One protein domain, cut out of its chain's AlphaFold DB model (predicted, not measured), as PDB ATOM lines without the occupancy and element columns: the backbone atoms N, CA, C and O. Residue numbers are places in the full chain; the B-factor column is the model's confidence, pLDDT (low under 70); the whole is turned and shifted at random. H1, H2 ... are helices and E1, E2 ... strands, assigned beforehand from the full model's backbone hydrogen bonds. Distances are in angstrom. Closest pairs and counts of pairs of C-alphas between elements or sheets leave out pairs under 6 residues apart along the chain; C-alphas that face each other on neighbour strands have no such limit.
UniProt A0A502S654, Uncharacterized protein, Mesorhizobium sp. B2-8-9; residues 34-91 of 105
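AT A GLANCE: This is residues 34 to 91 of the 105 residues of an uncharacterized protein of Mesorhizobium sp. B2-8-9 (UniProt A0A502S654). A small two-stranded hairpin, E1 and E2, packs beside the first part of one long helix, H1, whose residues 78 to 90 stick out from this body as a long arm. The long link between E2 and H1 folds back on itself in a loop with a short antiparallel pairing. The printed part has 58 residues with two named strands and then one named helix, in the order E1, E2, H1; the sheet, order E1 - E2, is antiparallel and the class is mixed, helices and strands. The whole is loose, with a radius of gyration of the C-alphas of 12.9 A, and spans 44 by 21 by 19 A, a rod whose length comes from the arm.

IN THESE COORDINATES: Find C-alpha 34 at (134.377, 138.314, 126.624), where E1 begins; it covers residues 34 to 37. E2 covers residues 43 to 47, and its C-alpha 43 is at (129.680, 130.035, 122.642). H1, residues 66 to 90, runs 36.3 A from its first to its last C-alpha and ends at (134.966, 152.285, 150.292).

HOW THE PARTS SIT: Look first at the hairpin E1 and E2, antiparallel at 145 degrees between their directions. C-alphas 35 and 45 face each other at 4.3 A; N 34 and O 46, at 2.9 A, and N 44 and O 36, at 3.0 A, are within hydrogen-bond range. From E2 to H1, the closest C-alphas are those of Trp 43 and Arg 66, 5.9 A apart. From E1 to H1, they are those of Gly 34 and Met 73, 6.3 A apart. In H1 every O i to N i+4 pair is within hydrogen-bond range.

THE WHOLE: The C-alphas of Asp 40 and Arg 91 are the two farthest apart, at 44.3 A. Without residues 78 to 91, which stand free, the body spans 22 by 20 by 17 A. The link from E1 to E2 is tight; that from E2 to H1, residues 48 to 65, is long, and in it residues 55 to 56 pair with residues 59 to 60. The printed part has no cut. Its mean pLDDT is 92.5, and residue 91 is under 70.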
ATOM      1  N   GLY A  34     134.677 138.379 128.042       96.31
ATOM      2  CA  GLY A  34     134.377 138.314 126.624       96.31
ATOM      3  C   GLY A  34     133.648 137.016 126.307       96.31
ATOM      4  O   GLY A  34     133.256 136.257 127.197       96.31
ATOM      5  N   ARG A  35     133.478 136.748 125.016       96.88
ATOM      6  CA  ARG A  35     132.948 135.476 124.530       96.88
ATOM      7  C   ARG A  35     133.669 135.056 123.259       96.88
ATOM      8  O   ARG A  35     134.050 135.916 122.465       96.88
ATOM      9  N   ARG A  36     133.815 133.750 123.061       96.94
ATOM     10  CA  ARG A  36     134.390 133.151 121.851       96.94
ATOM     11  C   ARG A  36     133.466 132.072 121.303       96.94
ATOM     12  O   ARG A  36     132.656 131.527 122.051       96.94
ATOM     13  N   VAL A  37     133.601 131.798 120.011       97.19
ATOM     14  CA  VAL A  37     132.964 130.655 119.358       97.19
ATOM     15  C   VAL A  37     133.865 129.430 119.514       97.19
ATOM     16  O   VAL A  37     135.086 129.545 119.388       97.19
ATOM     17  N   GLU A  38     133.269 128.291 119.835       96.12
ATOM     18  CA  GLU A  38     133.935 126.992 119.927       96.12
ATOM     19  C   GLU A  38     133.784 126.215 118.604       96.12
ATOM     20  O   GLU A  38     133.042 126.617 117.703       96.12
ATOM     21  N   ALA A  39     134.501 125.095 118.461       95.56
ATOM     22  CA  ALA A  39     134.515 124.304 117.224       95.56
ATOM     23  C   ALA A  39     133.142 123.710 116.850       95.56
ATOM     24  O   ALA A  39     132.861 123.492 115.677       95.56
ATOM     25  N   ASP A  40     132.278 123.485 117.839       96.06
ATOM     26  CA  ASP A  40     130.897 123.023 117.677       96.06
ATOM     27  C   ASP A  40     129.905 124.168 117.378       96.06
ATOM     28  O   ASP A  40     128.691 123.974 117.426       96.06
ATOM     29  N   HIS A  41     130.411 125.374 117.089       96.06
ATOM     30  CA  HIS A  41     129.649 126.616 116.923       96.06
ATOM     31  C   HIS A  41     128.876 127.075 118.168       96.06
ATOM     32  O   HIS A  41     128.072 128.017 118.095       96.06
ATOM     33  N   SER A  42     129.138 126.466 119.322       97.75
ATOM     34  CA  SER A  42     128.664 126.982 120.595       97.75
ATOM     35  C   SER A  42     129.490 128.191 121.037       97.75
ATOM     36  O   SER A  42     130.508 128.549 120.438       97.75
ATOM     37  N   TRP A  43     129.015 128.873 122.074       98.38
ATOM     38  CA  TRP A  43     129.680 130.035 122.642       98.38
ATOM     39  C   TRP A  43     130.142 129.754 124.065       98.38
ATOM     40  O   TRP A  43     129.400 129.204 124.880       98.38
ATOM     41  N   THR A  44     131.340 130.235 124.380       98.25
ATOM     42  CA  THR A  44     131.898 130.229 125.734       98.25
ATOM     43  C   THR A  44     132.099 131.657 126.204       98.25
ATOM     44  O   THR A  44     132.694 132.466 125.486       98.25
ATOM     45  N   VAL A  45     131.640 131.970 127.417       97.44
ATOM     46  CA  VAL A  45     132.007 133.215 128.106       97.44
ATOM     47  C   VAL A  45     133.324 132.980 128.836       97.44
ATOM     48  O   VAL A  45     133.447 132.037 129.615       97.44
ATOM     49  N   CYS A  46     134.320 133.827 128.594       95.81
ATOM     50  CA  CYS A  46     135.666 133.664 129.138       95.81
ATOM     51  C   CYS A  46     136.197 134.967 129.730       95.81
ATOM     52  O   CYS A  46     135.799 136.068 129.341       95.81
ATOM     53  N   HIS A  47     137.113 134.844 130.685       92.88
ATOM     54  CA  HIS A  47     137.843 135.989 131.207       92.88
ATOM     55  C   HIS A  47     138.834 136.497 130.149       92.88
ATOM     56  O   HIS A  47     139.653 135.726 129.651       92.88
ATOM     57  N   VAL A  48     138.782 137.787 129.802       90.94
ATOM     58  CA  VAL A  48     139.503 138.323 128.626       90.94
ATOM     59  C   VAL A  48     141.025 138.206 128.723       90.94
ATOM     60  O   VAL A  48     141.691 138.132 127.699       90.94
ATOM     61  N   PHE A  49     141.577 138.170 129.940       86.00
ATOM     62  CA  PHE A  49     143.029 138.107 130.144       86.00
ATOM     63  C   PHE A  49     143.570 136.684 130.275       86.00
ATOM     64  O   PHE A  49     144.718 136.437 129.931       86.00
ATOM     65  N   THR A  50     142.770 135.752 130.795       87.69
ATOM     66  CA  THR A  50     143.228 134.375 131.062       87.69
ATOM     67  C   THR A  50     142.666 133.373 130.063       87.69
ATOM     68  O   THR A  50     143.168 132.260 129.970       87.69
ATOM     69  N   GLY A  51     141.595 133.726 129.348       90.50
ATOM     70  CA  GLY A  51     140.865 132.821 128.462       90.50
ATOM     71  C   GLY A  51     140.105 131.707 129.191       90.50
ATOM     72  O   GLY A  51     139.426 130.920 128.534       90.50
ATOM     73  N   ILE A  52     140.187 131.644 130.526       92.62
ATOM     74  CA  ILE A  52     139.511 130.635 131.345       92.62
ATOM     75  C   ILE A  52     137.993 130.870 131.269       92.62
ATOM     76  O   ILE A  52     137.563 132.029 131.376       92.62
ATOM     77  N   PRO A  53     137.174 129.813 131.094       95.94
ATOM     78  CA  PRO A  53     135.722 129.934 131.134       95.94
ATOM     79  C   PRO A  53     135.233 130.590 132.428       95.94
ATOM     80  O   PRO A  53     135.691 130.271 133.530       95.94
ATOM     81  N   ALA A  54     134.281 131.509 132.294       94.50
ATOM     82  CA  ALA A  54     133.578 132.068 133.439       94.50
ATOM     83  C   ALA A  54     132.761 130.970 134.129       94.50
ATOM     84  O   ALA A  54     132.307 130.035 133.471       94.50
ATOM     85  N   HIS A  55     132.558 131.099 135.437       93.69
ATOM     86  CA  HIS A  55     131.708 130.193 136.204       93.69
ATOM     87  C   HIS A  55     130.532 130.969 136.790       93.69
ATOM     88  O   HIS A  55     130.721 132.042 137.367       93.69
ATOM     89  N   VAL A  56     129.329 130.421 136.645       89.56
ATOM     90  CA  VAL A  56     128.104 130.919 137.280       89.56
ATOM     91  C   VAL A  56     127.472 129.743 138.002       89.56
ATOM     92  O   VAL A  56     127.357 128.662 137.432       89.56
ATOM     93  N   ASP A  57     127.153 129.931 139.282       89.69
ATOM     94  CA  ASP A  57     126.598 128.886 140.153       89.69
ATOM     95  C   ASP A  57     127.440 127.593 140.170       89.69
ATOM     96  O   ASP A  57     126.932 126.480 140.255       89.69
ATOM     97  N   GLY A  58     128.766 127.744 140.060       89.94
ATOM     98  CA  GLY A  58     129.722 126.634 140.024       89.94
ATOM     99  C   GLY A  58     129.844 125.926 138.670       89.94
ATOM    100  O   GLY A  58     130.741 125.101 138.511       89.94
ATOM    101  N   ALA A  59     129.016 126.267 137.678       93.44
ATOM    102  CA  ALA A  59     129.063 125.679 136.344       93.44
ATOM    103  C   ALA A  59     129.856 126.559 135.358       93.44
ATOM    104  O   ALA A  59     129.661 127.781 135.332       93.44
ATOM    105  N   PRO A  60     130.735 125.974 134.520       95.31
ATOM    106  CA  PRO A  60     131.428 126.718 133.478       95.31
ATOM    107  C   PRO A  60     130.445 127.176 132.391       95.31
ATOM    108  O   PRO A  60     129.585 126.426 131.937       95.31
ATOM    109  N   MET A  61     130.609 128.412 131.932       96.88
ATOM    110  CA  MET A  61     129.765 129.047 130.919       96.88
ATOM    111  C   MET A  61     130.188 128.670 129.491       96.88
ATOM    112  O   MET A  61     130.637 129.526 128.723       96.88
ATOM    113  N   VAL A  62     130.065 127.387 129.156       97.44
ATOM    114  CA  VAL A  62     130.416 126.780 127.857       97.44
ATOM    115  C   VAL A  62     129.168 126.224 127.162       97.44
ATOM    116  O   VAL A  62     128.130 126.063 127.803       97.44
ATOM    117  N   GLY A  63     129.243 125.915 125.864       96.94
ATOM    118  CA  GLY A  63     128.134 125.254 125.157       96.94
ATOM    119  C   GLY A  63     126.896 126.139 124.965       96.94
ATOM    120  O   GLY A  63     125.788 125.640 124.775       96.94
ATOM    121  N   LEU A  64     127.045 127.463 125.063       97.62
ATOM    122  CA  LEU A  64     125.921 128.393 125.086       97.62
ATOM    123  C   LEU A  64     125.472 128.779 123.675       97.62
ATOM    124  O   LEU A  64     126.254 128.825 122.725       97.62
ATOM    125  N   THR A  65     124.209 129.185 123.551       98.06
ATOM    126  CA  THR A  65     123.762 129.920 122.364       98.06
ATOM    127  C   THR A  65     124.387 131.317 122.350       98.06
ATOM    128  O   THR A  65     124.696 131.890 123.399       98.06
ATOM    129  N   ARG A  66     124.507 131.927 121.163       97.94
ATOM    130  CA  ARG A  66     125.016 133.304 121.021       97.94
ATOM    131  C   ARG A  66     124.268 134.299 121.912       97.94
ATOM    132  O   ARG A  66     124.894 135.170 122.520       97.94
ATOM    133  N   ALA A  67     122.939 134.192 121.952       98.25
ATOM    134  CA  ALA A  67     122.086 135.072 122.742       98.25
ATOM    135  C   ALA A  67     122.374 134.903 124.237       98.25
ATOM    136  O   ALA A  67     122.656 135.890 124.912       98.25
ATOM    137  N   HIS A  68     122.412 133.657 124.723       97.81
ATOM    138  CA  HIS A  68     122.693 133.370 126.127       97.81
ATOM    139  C   HIS A  68     124.096 133.853 126.525       97.81
ATOM    140  O   HIS A  68     124.228 134.617 127.477       97.81
ATOM    141  N   ALA A  69     125.125 133.541 125.730       97.69
ATOM    142  CA  ALA A  69     126.484 134.020 125.975       97.69
ATOM    143  C   ALA A  69     126.587 135.554 125.990       97.69
ATOM    144  O   ALA A  69     127.345 136.118 126.778       97.69
ATOM    145  N   THR A  70     125.831 136.248 125.134       98.00
ATOM    146  CA  THR A  70     125.828 137.719 125.092       98.00
ATOM    147  C   THR A  70     125.189 138.300 126.347       98.00
ATOM    148  O   THR A  70     125.801 139.156 126.988       98.00
ATOM    149  N   THR A  71     124.003 137.822 126.724       97.94
ATOM    150  CA  THR A  71     123.298 138.282 127.927       97.94
ATOM    151  C   THR A  71     124.142 138.048 129.175       97.94
ATOM    152  O   THR A  71     124.393 138.986 129.931       97.94
ATOM    153  N   SER A  72     124.676 136.838 129.350       95.62
ATOM    154  CA  SER A  72     125.478 136.506 130.526       95.62
ATOM    155  C   SER A  72     126.782 137.300 130.607       95.62
ATOM    156  O   SER A  72     127.144 137.777 131.680       95.62
ATOM    157  N   MET A  73     127.476 137.498 129.479       96.56
ATOM    158  CA  MET A  73     128.677 138.338 129.421       96.56
ATOM    159  C   MET A  73     128.371 139.782 129.850       96.56
ATOM    160  O   MET A  73     129.133 140.372 130.618       96.56
ATOM    161  N   LEU A  74     127.260 140.358 129.375       96.75
ATOM    162  CA  LEU A  74     126.850 141.715 129.748       96.75
ATOM    163  C   LEU A  74     126.493 141.816 131.234       96.75
ATOM    164  O   LEU A  74     126.926 142.760 131.896       96.75
ATOM    165  N   ASP A  75     125.762 140.842 131.773       95.62
ATOM    166  CA  ASP A  75     125.404 140.812 133.193       95.62
ATOM    167  C   ASP A  75     126.637 140.680 134.097       95.62
ATOM    168  O   ASP A  75     126.753 141.411 135.086       95.62
ATOM    169  N   LEU A  76     127.587 139.807 133.746       93.94
ATOM    170  CA  LEU A  76     128.851 139.664 134.474       93.94
ATOM    171  C   LEU A  76     129.663 140.964 134.455       93.94
ATOM    172  O   LEU A  76     130.122 141.427 135.502       93.94
ATOM    173  N   ASN A  77     129.786 141.595 133.285       93.31
ATOM    174  CA  ASN A  77     130.497 142.865 133.157       93.31
ATOM    175  C   ASN A  77     129.803 143.987 133.943       93.31
ATOM    176  O   ASN A  77     130.486 144.768 134.608       93.31
ATOM    177  N   ARG A  78     128.463 144.043 133.943       92.94
ATOM    178  CA  ARG A  78     127.694 145.009 134.746       92.94
ATOM    179  C   ARG A  78     127.967 144.827 136.237       92.94
ATOM    180  O   ARG A  78     128.312 145.797 136.908       92.94
ATOM    181  N   ARG A  79     127.878 143.594 136.750       90.12
ATOM    182  CA  ARG A  79     128.159 143.280 138.165       90.12
ATOM    183  C   ARG A  79     129.573 143.696 138.566       90.12
ATOM    184  O   ARG A  79     129.755 144.294 139.622       90.12
ATOM    185  N   ASN A  80     130.562 143.448 137.708       88.06
ATOM    186  CA  ASN A  80     131.943 143.833 137.982       88.06
ATOM    187  C   ASN A  80     132.149 145.362 137.971       88.06
ATOM    188  O   ASN A  80     132.908 145.890 138.783       88.06
ATOM    189  N   VAL A  81     131.457 146.099 137.093       87.00
ATOM    190  CA  VAL A  81     131.485 147.572 137.103       87.00
ATOM    191  C   VAL A  81     130.927 148.127 138.413       87.00
ATOM    192  O   VAL A  81     131.542 149.027 138.988       87.00
ATOM    193  N   GLU A  82     129.810 147.589 138.900       87.38
ATOM    194  CA  GLU A  82     129.218 148.023 140.171       87.38
ATOM    195  C   GLU A  82     130.106 147.659 141.367       87.38
ATOM    196  O   GLU A  82     130.407 148.529 142.183       87.38
ATOM    197  N   ALA A  83     130.644 146.436 141.415       84.69
ATOM    198  CA  ALA A  83     131.606 146.036 142.445       84.69
ATOM    199  C   ALA A  83     132.846 146.949 142.468       84.69
ATOM    200  O   ALA A  83     133.322 147.345 143.531       84.69
ATOM    201  N   ARG A  84     133.343 147.355 141.290       83.81
ATOM    202  CA  ARG A  84     134.464 148.298 141.178       83.81
ATOM    203  C   ARG A  84     134.108 149.694 141.687       83.81
ATOM    204  O   ARG A  84     134.954 150.341 142.304       83.81
ATOM    205  N   LYS A  85     132.898 150.184 141.411       85.19
ATOM    206  CA  LYS A  85     132.430 151.475 141.940       85.19
ATOM    207  C   LYS A  85     132.341 151.433 143.462       85.19
ATOM    208  O   LYS A  85     132.831 152.359 144.100       85.19
ATOM    209  N   GLU A  86     131.777 150.365 144.019       84.00
ATOM    210  CA  GLU A  86     131.644 150.194 145.466       84.00
ATOM    211  C   GLU A  86     133.008 150.121 146.157       84.00
ATOM    212  O   GLU A  86     133.264 150.847 147.117       84.00
ATOM    213  N   TRP A  87     133.942 149.344 145.601       79.25
ATOM    214  CA  TRP A  87     135.325 149.320 146.076       79.25
ATOM    215  C   TRP A  87     135.970 150.710 146.047       79.25
ATOM    216  O   TRP A  87     136.602 151.133 147.007       79.25
ATOM    217  N   ASN A  88     135.797 151.459 144.956       81.94
ATOM    218  CA  ASN A  88     136.360 152.802 144.856       81.94
ATOM    219  C   ASN A  88     135.753 153.790 145.864       81.94
ATOM    220  O   ASN A  88     136.457 154.708 146.273       81.94
ATOM    221  N   ARG A  89     134.487 153.612 146.267       81.19
ATOM    222  CA  ARG A  89     133.834 154.423 147.311       81.19
ATOM    223  C   ARG A  89     134.324 154.085 148.714       81.19
ATOM    224  O   ARG A  89     134.447 154.976 149.543       81.19
ATOM    225  N   THR A  90     134.584 152.807 148.971       80.38
ATOM    226  CA  THR A  90     134.966 152.285 150.292       80.38
ATOM    227  C   THR A  90     136.476 152.251 150.517       80.38
ATOM    228  O   THR A  90     136.924 151.908 151.610       80.38
ATOM    229  N   ARG A  91     137.277 152.634 149.511       68.62
ATOM    230  CA  ARG A  91     138.736 152.735 149.624       68.62
ATOM    231  C   ARG A  91     139.117 153.701 150.754       68.62
ATOM    232  O   ARG A  91     138.840 154.895 150.634       68.62
TER     233      ARG A  91